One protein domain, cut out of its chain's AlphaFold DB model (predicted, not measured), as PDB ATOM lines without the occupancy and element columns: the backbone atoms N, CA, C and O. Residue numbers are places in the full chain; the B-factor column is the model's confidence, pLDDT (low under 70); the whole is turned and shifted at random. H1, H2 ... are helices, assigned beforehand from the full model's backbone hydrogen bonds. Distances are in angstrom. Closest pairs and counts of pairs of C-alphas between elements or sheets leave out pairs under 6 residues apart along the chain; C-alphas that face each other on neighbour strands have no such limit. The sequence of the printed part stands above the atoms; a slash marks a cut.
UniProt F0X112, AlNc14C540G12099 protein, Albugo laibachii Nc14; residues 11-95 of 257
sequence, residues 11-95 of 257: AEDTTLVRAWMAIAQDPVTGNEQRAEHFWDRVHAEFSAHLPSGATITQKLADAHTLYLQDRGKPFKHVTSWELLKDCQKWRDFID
ATOM      1  N   ALA A  11      70.111  21.004 110.597       74.81
ATOM      2  CA  ALA A  11      68.979  20.101 110.390       74.81
ATOM      3  C   ALA A  11      67.915  20.666 109.425       74.81
ATOM      4  O   ALA A  11      67.281  19.907 108.702       74.81
ATOM      5  N   GLU A  12      67.711  21.986 109.405       81.81
ATOM      6  CA  GLU A  12      66.807  22.647 108.455       81.81
ATOM      7  C   GLU A  12      67.449  22.652 107.054       81.81
ATOM      8  O   GLU A  12      66.797  22.271 106.085       81.81
ATOM      9  N   ASP A  13      68.747  22.952 106.943       84.56
ATOM     10  CA  ASP A  13      69.475  22.937 105.664       84.56
ATOM     11  C   ASP A  13      69.490  21.544 105.014       84.56
ATOM     12  O   ASP A  13      69.213  21.393 103.822       84.56
ATOM     13  N   THR A  14      69.761  20.496 105.795       86.31
ATOM     14  CA  THR A  14      69.768  19.115 105.282       86.31
ATOM     15  C   THR A  14      68.389  18.662 104.801       86.31
ATOM     16  O   THR A  14      68.296  17.977 103.779       86.31
ATOM     17  N   THR A  15      67.309  19.065 105.476       86.19
ATOM     18  CA  THR A  15      65.941  18.812 104.999       86.19
ATOM     19  C   THR A  15      65.634  19.599 103.726       86.19
ATOM     20  O   THR A  15      65.029  19.040 102.812       86.19
ATOM     21  N   LEU A  16      66.080  20.854 103.617       87.75
ATOM     22  CA  LEU A  16      65.882  21.666 102.411       87.75
ATOM     23  C   LEU A  16      66.557  21.035 101.190       87.75
ATOM     24  O   LEU A  16      65.930  20.906 100.139       87.75
ATOM     25  N   VAL A  17      67.802  20.580 101.341       90.50
ATOM     26  CA  VAL A  17      68.541  19.897 100.266       90.50
ATOM     27  C   VAL A  17      67.849  18.592  99.859       90.50
ATOM     28  O   VAL A  17      67.754  18.297  98.668       90.50
ATOM     29  N   ARG A  18      67.318  17.822 100.818       88.12
ATOM     30  CA  ARG A  18      66.561  16.589 100.533       88.12
ATOM     31  C   ARG A  18      65.259  16.865  99.785       88.12
ATOM     32  O   ARG A  18      64.990  16.186  98.799       88.12
ATOM     33  N   ALA A  19      64.491  17.865 100.216       88.88
ATOM     34  CA  ALA A  19      63.250  18.268  99.558       88.88
ATOM     35  C   ALA A  19      63.507  18.758  98.126       88.88
ATOM     36  O   ALA A  19      62.816  18.358  97.192       88.88
ATOM     37  N   TRP A  20      64.553  19.566  97.931       90.00
ATOM     38  CA  TRP A  20      64.963  20.016  96.603       90.00
ATOM     39  C   TRP A  20      65.366  18.846  95.696       90.00
ATOM     40  O   TRP A  20      64.879  18.759  94.572       90.00
ATOM     41  N   MET A  21      66.188  17.913  96.192       89.31
ATOM     42  CA  MET A  21      66.599  16.715  95.445       89.31
ATOM     43  C   MET A  21      65.409  15.831  95.056       89.31
ATOM     44  O   MET A  21      65.365  15.343  93.930       89.31
ATOM     45  N   ALA A  22      64.448  15.640  95.965       87.31
ATOM     46  CA  ALA A  22      63.260  14.825  95.721       87.31
ATOM     47  C   ALA A  22      62.399  15.389  94.582       87.31
ATOM     48  O   ALA A  22      61.972  14.640  93.708       87.31
ATOM     49  N   ILE A  23      62.195  16.710  94.552       87.56
ATOM     50  CA  ILE A  23      61.414  17.365  93.494       87.56
ATOM     51  C   ILE A  23      62.209  17.479  92.188       87.56
ATOM     52  O   ILE A  23      61.647  17.288  91.115       87.56
ATOM     53  N   ALA A  24      63.516  17.746  92.256       83.75
ATOM     54  CA  ALA A  24      64.367  17.861  91.071       83.75
ATOM     55  C   ALA A  24      64.557  16.527  90.320       83.75
ATOM     56  O   ALA A  24      64.870  16.541  89.132       83.75
ATOM     57  N   GLN A  25      64.383  15.390  91.000       82.06
ATOM     58  CA  GLN A  25      64.497  14.048  90.416       82.06
ATOM     59  C   GLN A  25      63.141  13.378  90.152       82.06
ATOM     60  O   GLN A  25      63.125  12.218  89.742       82.06
ATOM     61  N   ASP A  26      62.019  14.070  90.376       79.12
ATOM     62  CA  ASP A  26      60.691  13.494  90.169       79.12
ATOM     63  C   ASP A  26      60.411  13.245  88.669       79.12
ATOM     64  O   ASP A  26      60.293  14.203  87.897       79.12
ATOM     65  N   PRO A  27      60.258  11.974  88.241       68.25
ATOM     66  CA  PRO A  27      60.020  11.625  86.843       68.25
ATOM     67  C   PRO A  27      58.631  12.038  86.327       68.25
ATOM     68  O   PRO A  27      58.422  12.036  85.113       68.25
ATOM     69  N   VAL A  28      57.679  12.381  87.208       64.56
ATOM     70  CA  VAL A  28      56.291  12.720  86.834       64.56
ATOM     71  C   VAL A  28      56.167  14.155  86.301       64.56
ATOM     72  O   VAL A  28      55.248  14.455  85.540       64.56
ATOM     73  N   THR A  29      57.121  15.034  86.610       60.16
ATOM     74  CA  THR A  29      57.194  16.398  86.061       60.16
ATOM     75  C   THR A  29      58.482  16.587  85.270       60.16
ATOM     76  O   THR A  29      59.423  17.234  85.721       60.16
ATOM     77  N   GLY A  30      58.535  16.015  84.068       50.78
ATOM     78  CA  GLY A  30      59.607  16.306  83.120       50.78
ATOM     79  C   GLY A  30      59.598  17.783  82.715       50.78
ATOM     80  O   GLY A  30      58.569  18.252  82.255       50.78
ATOM     81  N   ASN A  31      60.726  18.477  82.926       58.19
ATOM     82  CA  ASN A  31      61.253  19.753  82.382       58.19
ATOM     83  C   ASN A  31      60.322  20.950  82.023       58.19
ATOM     84  O   ASN A  31      60.818  21.984  81.585       58.19
ATOM     85  N   GLU A  32      59.009  20.866  82.225       61.41
ATOM     86  CA  GLU A  32      57.997  21.874  81.874       61.41
ATOM     87  C   GLU A  32      57.341  22.482  83.123       61.41
ATOM     88  O   GLU A  32      56.211  22.972  83.097       61.41
ATOM     89  N   GLN A  33      58.042  22.468  84.258       68.25
ATOM     90  CA  GLN A  33      57.539  23.103  85.466       68.25
ATOM     91  C   GLN A  33      57.900  24.592  85.489       68.25
ATOM     92  O   GLN A  33      59.065  24.981  85.420       68.25
ATOM     93  N   ARG A  34      56.889  25.453  85.647       74.12
ATOM     94  CA  ARG A  34      57.112  26.871  85.967       74.12
ATOM     95  C   ARG A  34      57.814  26.969  87.325       74.12
ATOM     96  O   ARG A  34      57.408  26.294  88.267       74.12
ATOM     97  N   ALA A  35      58.818  27.841  87.436       76.81
ATOM     98  CA  ALA A  35      59.642  27.981  88.642       76.81
ATOM     99  C   ALA A  35      58.822  28.170  89.934       76.81
ATOM    100  O   ALA A  35      59.188  27.644  90.975       76.81
ATOM    101  N   GLU A  36      57.690  28.870  89.855       78.12
ATOM    102  CA  GLU A  36      56.752  29.064  90.968       78.12
ATOM    103  C   GLU A  36      56.232  27.728  91.525       78.12
ATOM    104  O   GLU A  36      56.437  27.425  92.696       78.12
ATOM    105  N   HIS A  37      55.705  26.856  90.661       82.81
ATOM    106  CA  HIS A  37      55.226  25.535  91.068       82.81
ATOM    107  C   HIS A  37      56.351  24.626  91.570       82.81
ATOM    108  O   HIS A  37      56.111  23.756  92.406       82.81
ATOM    109  N   PHE A  38      57.571  24.782  91.044       84.12
ATOM    110  CA  PHE A  38      58.729  24.029  91.529       84.12
ATOM    111  C   PHE A  38      58.996  24.366  92.996       84.12
ATOM    112  O   PHE A  38      59.060  23.469  93.837       84.12
ATOM    113  N   TRP A  39      59.056  25.659  93.316       86.56
ATOM    114  CA  TRP A  39      59.271  26.115  94.685       86.56
ATOM    115  C   TRP A  39      58.100  25.792  95.614       86.56
ATOM    116  O   TRP A  39      58.359  25.433  96.761       86.56
ATOM    117  N   ASP A  40      56.851  25.806  95.139       85.75
ATOM    118  CA  ASP A  40      55.692  25.366  95.934       85.75
ATOM    119  C   ASP A  40      55.835  23.909  96.390       85.75
ATOM    120  O   ASP A  40      55.591  23.575  97.553       85.75
ATOM    121  N   ARG A  41      56.278  23.031  95.484       86.06
ATOM    122  CA  ARG A  41      56.482  21.608  95.781       86.06
ATOM    123  C   ARG A  41      57.671  21.380  96.701       86.06
ATOM    124  O   ARG A  41      57.553  20.619  97.658       86.06
ATOM    125  N   VAL A  42      58.785  22.073  96.459       87.56
ATOM    126  CA  VAL A  42      59.951  22.033  97.356       87.56
ATOM    127  C   VAL A  42      59.562  22.526  98.749       87.56
ATOM    128  O   VAL A  42      59.945  21.913  99.739       87.56
ATOM    129  N   HIS A  43      58.757  23.586  98.846       85.69
ATOM    130  CA  HIS A  43      58.262  24.107 100.117       85.69
ATOM    131  C   HIS A  43      57.323  23.122 100.827       85.69
ATOM    132  O   HIS A  43      57.406  22.978 102.049       85.69
ATOM    133  N   ALA A  44      56.448  22.432 100.090       84.50
ATOM    134  CA  ALA A  44      55.558  21.414 100.644       84.50
ATOM    135  C   ALA A  44      56.341  20.218 101.212       84.50
ATOM    136  O   ALA A  44      56.138  19.859 102.372       84.50
ATOM    137  N   GLU A  45      57.289  19.675 100.443       85.00
ATOM    138  CA  GLU A  45      58.182  18.588 100.878       85.00
ATOM    139  C   GLU A  45      59.058  19.002 102.064       85.00
ATOM    140  O   GLU A  45      59.159  18.297 103.070       85.00
ATOM    141  N   PHE A  46      59.637  20.202 102.000       86.69
ATOM    142  CA  PHE A  46      60.419  20.767 103.094       86.69
ATOM    143  C   PHE A  46      59.586  20.908 104.372       86.69
ATOM    144  O   PHE A  46      60.044  20.532 105.450       86.69
ATOM    145  N   SER A  47      58.351  21.405 104.260       82.38
ATOM    146  CA  SER A  47      57.436  21.572 105.395       82.38
ATOM    147  C   SER A  47      56.983  20.236 105.987       82.38
ATOM    148  O   SER A  47      56.809  20.144 107.202       82.38
ATOM    149  N   ALA A  48      56.811  19.207 105.153       80.50
ATOM    150  CA  ALA A  48      56.418  17.865 105.579       80.50
ATOM    151  C   ALA A  48      57.545  17.127 106.324       80.50
ATOM    152  O   ALA A  48      57.281  16.391 107.275       80.50
ATOM    153  N   HIS A  49      58.798  17.352 105.921       76.31
ATOM    154  CA  HIS A  49      59.970  16.644 106.447       76.31
ATOM    155  C   HIS A  49      60.825  17.456 107.422       76.31
ATOM    156  O   HIS A  49      61.899  17.005 107.839       76.31
ATOM    157  N   LEU A  50      60.370  18.644 107.817       73.25
ATOM    158  CA  LEU A  50      61.080  19.445 108.800       73.25
ATOM    159  C   LEU A  50      61.011  18.760 110.176       73.25
ATOM    160  O   LEU A  50      59.909  18.552 110.692       73.25
ATOM    161  N   PRO A  51      62.151  18.428 110.813       60.50
ATOM    162  CA  PRO A  51      62.151  17.856 112.152       60.50
ATOM    163  C   PRO A  51      61.637  18.907 113.139       60.50
ATOM    164  O   PRO A  51      62.371  19.807 113.534       60.50
ATOM    165  N   SER A  52      60.342  18.814 113.470       53.78
ATOM    166  CA  SER A  52      59.625  19.499 114.554       53.78
ATOM    167  C   SER A  52      60.284  20.798 115.041       53.78
ATOM    168  O   SER A  52      60.749  20.899 116.176       53.78
ATOM    169  N   GLY A  53      60.316  21.804 114.167       55.66
ATOM    170  CA  GLY A  53      60.845  23.133 114.481       55.66
ATOM    171  C   GLY A  53      59.956  24.289 114.028       55.66
ATOM    172  O   GLY A  53      60.353  25.446 114.174       55.66
ATOM    173  N   ALA A  54      58.774  24.008 113.463       55.34
ATOM    174  CA  ALA A  54      57.874  25.048 112.964       55.34
ATOM    175  C   ALA A  54      56.413  24.604 112.771       55.34
ATOM    176  O   ALA A  54      55.718  25.175 111.930       55.34
ATOM    177  N   THR A  55      55.901  23.645 113.545       63.75
ATOM    178  CA  THR A  55      54.444  23.472 113.630       63.75
ATOM    179  C   THR A  55      53.841  24.792 114.132       63.75
ATOM    180  O   THR A  55      54.455  25.476 114.954       63.75
ATOM    181  N   ILE A  56      52.655  25.181 113.644       63.34
ATOM    182  CA  ILE A  56      51.912  26.370 114.117       63.34
ATOM    183  C   ILE A  56      51.908  26.463 115.650       63.34
ATOM    184  O   ILE A  56      52.024  27.550 116.203       63.34
ATOM    185  N   THR A  57      51.868  25.317 116.326       66.62
ATOM    186  CA  THR A  57      51.944  25.173 117.781       66.62
ATOM    187  C   THR A  57      53.259  25.668 118.387       66.62
ATOM    188  O   THR A  57      53.222  26.361 119.399       66.62
ATOM    189  N   GLN A  58      54.411  25.388 117.771       74.38
ATOM    190  CA  GLN A  58      55.708  25.885 118.239       74.38
ATOM    191  C   GLN A  58      55.830  27.392 118.013       74.38
ATOM    192  O   GLN A  58      56.245  28.117 118.909       74.38
ATOM    193  N   LYS A  59      55.397  27.884 116.844       76.69
ATOM    194  CA  LYS A  59      55.366  29.329 116.561       76.69
ATOM    195  C   LYS A  59      54.452  30.069 117.541       76.69
ATOM    196  O   LYS A  59      54.783  31.165 117.979       76.69
ATOM    197  N   LEU A  60      53.325  29.456 117.906       78.69
ATOM    198  CA  LEU A  60      52.399  29.973 118.910       78.69
ATOM    199  C   LEU A  60      53.041  29.984 120.307       78.69
ATOM    200  O   LEU A  60      52.935  30.982 121.014       78.69
ATOM    201  N   ALA A  61      53.748  28.918 120.692       80.00
ATOM    202  CA  ALA A  61      54.464  28.835 121.968       80.00
ATOM    203  C   ALA A  61      55.591  29.879 122.077       80.00
ATOM    204  O   ALA A  61      55.704  30.571 123.095       80.00
ATOM    205  N   ASP A  62      56.371  30.055 121.011       79.94
ATOM    206  CA  ASP A  62      57.408  31.084 120.931       79.94
ATOM    207  C   ASP A  62      56.778  32.488 121.005       79.94
ATOM    208  O   ASP A  62      57.239  33.339 121.767       79.94
ATOM    209  N   ALA A  63      55.668  32.726 120.293       83.31
ATOM    210  CA  ALA A  63      54.938  33.994 120.340       83.31
ATOM    211  C   ALA A  63      54.374  34.301 121.741       83.31
ATOM    212  O   ALA A  63      54.459  35.442 122.201       83.31
ATOM    213  N   HIS A  64      53.848  33.298 122.449       85.00
ATOM    214  CA  HIS A  64      53.406  33.448 123.837       85.00
ATOM    215  C   HIS A  64      54.556  33.801 124.775       85.00
ATOM    216  O   HIS A  64      54.408  34.695 125.610       85.00
ATOM    217  N   THR A  65      55.697  33.133 124.608       84.94
ATOM    218  CA  THR A  65      56.912  33.392 125.388       84.94
ATOM    219  C   THR A  65      57.403  34.825 125.182       84.94
ATOM    220  O   THR A  65      57.621  35.550 126.152       84.94
ATOM    221  N   LEU A  66      57.494  35.276 123.927       86.62
ATOM    222  CA  LEU A  66      57.917  36.637 123.587       86.62
ATOM    223  C   LEU A  66      56.941  37.702 124.107       86.62
ATOM    224  O   LEU A  66      57.372  38.721 124.644       86.62
ATOM    225  N   TYR A  67      55.631  37.465 123.996       87.31
ATOM    226  CA  TYR A  67      54.616  38.388 124.510       87.31
ATOM    227  C   TYR A  67      54.702  38.541 126.033       87.31
ATOM    228  O   TYR A  67      54.624  39.656 126.551       87.31
ATOM    229  N   LEU A  68      54.892  37.431 126.754       88.62
ATOM    230  CA  LEU A  68      55.053  37.447 128.206       88.62
ATOM    231  C   LEU A  68      56.324  38.202 128.621       88.62
ATOM    232  O   LEU A  68      56.282  38.953 129.593       88.62
ATOM    233  N   GLN A  69      57.418  38.046 127.870       89.50
ATOM    234  CA  GLN A  69      58.677  38.751 128.110       89.50
ATOM    235  C   GLN A  69      58.558  40.272 127.898       89.50
ATOM    236  O   GLN A  69      59.096  41.034 128.696       89.50
ATOM    237  N   ASP A  70      57.844  40.720 126.859       85.31
ATOM    238  CA  ASP A  70      57.672  42.149 126.537       85.31
ATOM    239  C   ASP A  70      56.622  42.841 127.424       85.31
ATOM    240  O   ASP A  70      56.793  43.980 127.858       85.31
ATOM    241  N   ARG A  71      55.511  42.153 127.718       84.81
ATOM    242  CA  ARG A  71      54.345  42.740 128.405       84.81
ATOM    243  C   ARG A  71      54.244  42.388 129.883       84.81
ATOM    244  O   ARG A  71      53.381  42.936 130.572       84.81
ATOM    245  N   GLY A  72      55.057  41.446 130.362       85.12
ATOM    246  CA  GLY A  72      55.030  40.941 131.739       85.12
ATOM    247  C   GLY A  72      53.727  40.234 132.130       85.12
ATOM    248  O   GLY A  72      53.502  39.965 133.307       85.12
ATOM    249  N   LYS A  73      52.825  39.972 131.174       84.94
ATOM    250  CA  LYS A  73      51.513  39.344 131.396       84.94
ATOM    251  C   LYS A  73      51.228  38.322 130.293       84.94
ATOM    252  O   LYS A  73      51.577  38.582 129.143       84.94
ATOM    253  N   PRO A  74      50.564  37.194 130.602       85.31
ATOM    254  CA  PRO A  74      50.203  36.207 129.593       85.31
ATOM    255  C   PRO A  74      49.138  36.760 128.640       85.31
ATOM    256  O   PRO A  74      48.320  37.613 129.005       85.31
ATOM    257  N   PHE A  75      49.146  36.278 127.399       87.19
ATOM    258  CA  PHE A  75      48.175  36.674 126.384       87.19
ATOM    259  C   PHE A  75      46.778  36.157 126.752       87.19
ATOM    260  O   PHE A  75      46.567  34.955 126.869       87.19
ATOM    261  N   LYS A  76      45.817  37.067 126.939       86.88
ATOM    262  CA  LYS A  76      44.472  36.734 127.447       86.88
ATOM    263  C   LYS A  76      43.499  36.253 126.367       86.88
ATOM    264  O   LYS A  76      42.493  35.635 126.691       86.88
ATOM    265  N   HIS A  77      43.789  36.531 125.097       87.19
ATOM    266  CA  HIS A  77      42.845  36.361 123.987       87.19
ATOM    267  C   HIS A  77      43.197  35.179 123.073       87.19
ATOM    268  O   HIS A  77      42.956  35.235 121.869       87.19
ATOM    269  N   VAL A  78      43.778  34.105 123.628       83.94
ATOM    270  CA  VAL A  78      44.100  32.873 122.872       83.94
ATOM    271  C   VAL A  78      42.837  32.281 122.252       83.94
ATOM    272  O   VAL A  78      42.816  31.939 121.076       83.94
ATOM    273  N   THR A  79      41.767  32.206 123.042       80.44
ATOM    274  CA  THR A  79      40.470  31.662 122.628       80.44
ATOM    275  C   THR A  79      39.837  32.490 121.515       80.44
ATOM    276  O   THR A  79      39.331  31.935 120.546       80.44
ATOM    277  N   SER A  80      39.921  33.821 121.603       83.94
ATOM    278  CA  SER A  80      39.453  34.720 120.546       83.94
ATOM    279  C   SER A  80      40.244  34.520 119.250       83.94
ATOM    280  O   SER A  80      39.648  34.444 118.182       83.94
ATOM    281  N   TRP A  81      41.571  34.386 119.333       83.81
ATOM    282  CA  TRP A  81      42.423  34.120 118.170       83.81
ATOM    283  C   TRP A  81      42.081  32.794 117.477       83.81
ATOM    284  O   TRP A  81      41.948  32.761 116.255       83.81
ATOM    285  N   GLU A  82      41.882  31.721 118.244       83.31
ATOM    286  CA  GLU A  82      41.575  30.389 117.707       83.31
ATOM    287  C   GLU A  82      40.250  30.354 116.928       83.31
ATOM    288  O   GLU A  82      40.147  29.644 115.933       83.31
ATOM    289  N   LEU A  83      39.264  31.167 117.327       84.38
ATOM    290  CA  LEU A  83      37.981  31.305 116.625       84.38
ATOM    291  C   LEU A  83      38.072  32.183 115.367       84.38
ATOM    292  O   LEU A  83      37.320  31.995 114.412       84.38
ATOM    293  N   LEU A  84      38.968  33.171 115.370       83.56
ATOM    294  CA  LEU A  84      39.028  34.206 114.335       83.56
ATOM    295  C   LEU A  84      40.016  33.876 113.211       83.56
ATOM    296  O   LEU A  84      39.808  34.326 112.083       83.56
ATOM    297  N   LYS A  85      41.052  33.067 113.473       79.19
ATOM    298  CA  LYS A  85      42.116  32.746 112.499       79.19
ATOM    299  C   LYS A  85      41.617  32.074 111.211       79.19
ATOM    300  O   LYS A  85      42.255  32.187 110.163       79.19
ATOM    301  N   ASP A  86      40.473  31.395 111.275       75.94
ATOM    302  CA  ASP A  86      39.880  30.684 110.139       75.94
ATOM    303  C   ASP A  86      38.795  31.491 109.413       75.94
ATOM    304  O   ASP A  86      38.312  31.082 108.357       75.94
ATOM    305  N   CYS A  87      38.442  32.673 109.925       81.44
ATOM    306  CA  CYS A  87      37.477  33.555 109.283       81.44
ATOM    307  C   CYS A  87      38.075  34.202 108.024       81.44
ATOM    308  O   CYS A  87      39.119  34.854 108.081       81.44
ATOM    309  N   GLN A  88      37.362  34.113 106.894       71.44
ATOM    310  CA  GLN A  88      37.825  34.624 105.595       71.44
ATOM    311  C   GLN A  88      38.225  36.108 105.642       71.44
ATOM    312  O   GLN A  88      39.301  36.474 105.186       71.44
ATOM    313  N   LYS A  89      37.411  36.946 106.301       76.88
ATOM    314  CA  LYS A  89      37.684  38.384 106.467       76.88
ATOM    315  C   LYS A  89      38.982  38.675 107.227       76.88
ATOM    316  O   LYS A  89      39.596  39.709 107.003       76.88
ATOM    317  N   TRP A  90      39.368  37.793 108.148       74.38
ATOM    318  CA  TRP A  90      40.586  37.945 108.940       74.38
ATOM    319  C   TRP A  90      41.805  37.447 108.160       74.38
ATOM    320  O   TRP A  90      42.857  38.082 108.188       74.38
ATOM    321  N   ARG A  91      41.657  36.352 107.402       71.62
ATOM    322  CA  ARG A  91      42.709  35.849 106.506       71.62
ATOM    323  C   ARG A  91      43.114  36.884 105.457       71.62
ATOM    324  O   ARG A  91      44.305  37.070 105.236       71.62
ATOM    325  N   ASP A  92      42.146  37.601 104.893       73.88
ATOM    326  CA  ASP A  92      42.399  38.644 103.890       73.88
ATOM    327  C   ASP A  92      43.176  39.853 104.456       73.88
ATOM    328  O   ASP A  92      43.836  40.558 103.703       73.88
ATOM    329  N   PHE A  93      43.134  40.079 105.777       68.12
ATOM    330  CA  PHE A  93      43.878  41.150 106.457       68.12
ATOM    331  C   PHE A  93      45.310  40.740 106.847       68.12
ATOM    332  O   PHE A  93      46.178  41.589 107.029       68.12
ATOM    333  N   ILE A  94      45.568  39.437 107.003       67.44
ATOM    334  CA  ILE A  94      46.894  38.907 107.365       67.44
ATOM    335  C   ILE A  94      47.826  38.831 106.141       67.44
ATOM    336  O   ILE A  94      49.044  38.823 106.314       67.44
ATOM    337  N   ASP A  95      47.279  38.806 104.922       57.62
ATOM    338  CA  ASP A  95      48.042  38.735 103.674       57.62
ATOM    339  C   ASP A  95      48.128  40.115 102.980       57.62
ATOM    340  O   ASP A  95      47.229  40.495 102.221       57.62
TER     341      ASP A  95
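Overview. This is residues 11 to 95 of the 257 residues of the protein "AlNc14C540G12099 protein" of Albugo laibachii Nc14 (UniProt F0X112). What does the model look like? It is an open, strung-out chain of helices with two parts: at one end H1 and H2 pack on each other at a steep angle, and at the other H3, H4 and H5 make a loose hook with no helix touching another. Residues 50 to 55 link the two parts. What is it made of, and how spread out is it? The printed part has 85 residues with five named helices, H1 to H5 in order along the chain, and no named strand, and its class is all helix. It is only just extended, close to loose, with a radius of gyration of the C-alphas of 18.0 A and a flat outline of 53 by 33 by 16 A.

Arrangement. What does the longest helix touch? H3, residues 56 to 71, touches no helix: it is apart from H1, residues 11 to 24, from H2, residues 35 to 49, from H4, residues 78 to 84, and from H5, residues 88 to 94. How do H4 and H5 stand to each other? They are close but not clearly touching, the closest C-alphas being those of Leu 84 and Trp 90, 6.7 A apart. They run opposite ways at a steep tilt of 63 degrees, and both are apart from H1 and H2. Which helices touch? H1 and H2 touch, with the C-alphas of Ala 19 and Phe 46 closest at 5.2 A. They run opposite ways at a steep tilt of 48 degrees. Are the helices' backbones well formed? In H1, H2, H3 and H4 every O i to N i+4 pair is within hydrogen-bond range, and in H5 2 of 3 are.

Along the chain. How long are the longer helices? From first to last C-alpha H3 is 21.9 A, H2 21.1 A and H1 20.0 A. Where are the anchor points? H3 begins at C-alpha 56 (51.912, 26.370, 114.117), H1 at C-alpha 11 (68.979, 20.101, 110.390), and H5 ends at C-alpha 94 (46.894, 38.907, 107.365).

Size, cuts and confidence. How far does it reach? The two C-alphas farthest apart are those of Gly 30 and Gly 72, 54.7 A. Is there a cut, and how long are the links? The printed part has no cut; the link from H4 to H5 is tight and the other three are short. Which stretches stand free? They are residues 30 to 37, of which 35 to 37 belong to H2, residues 79 to 84 in H4, and residues 86 to 93, of which 88 to 93 belong to H5. Where is confidence low? The mean pLDDT of the printed part is 78.6, and residues 27 to 33, 51 to 57 and 93 to 95 are under 70.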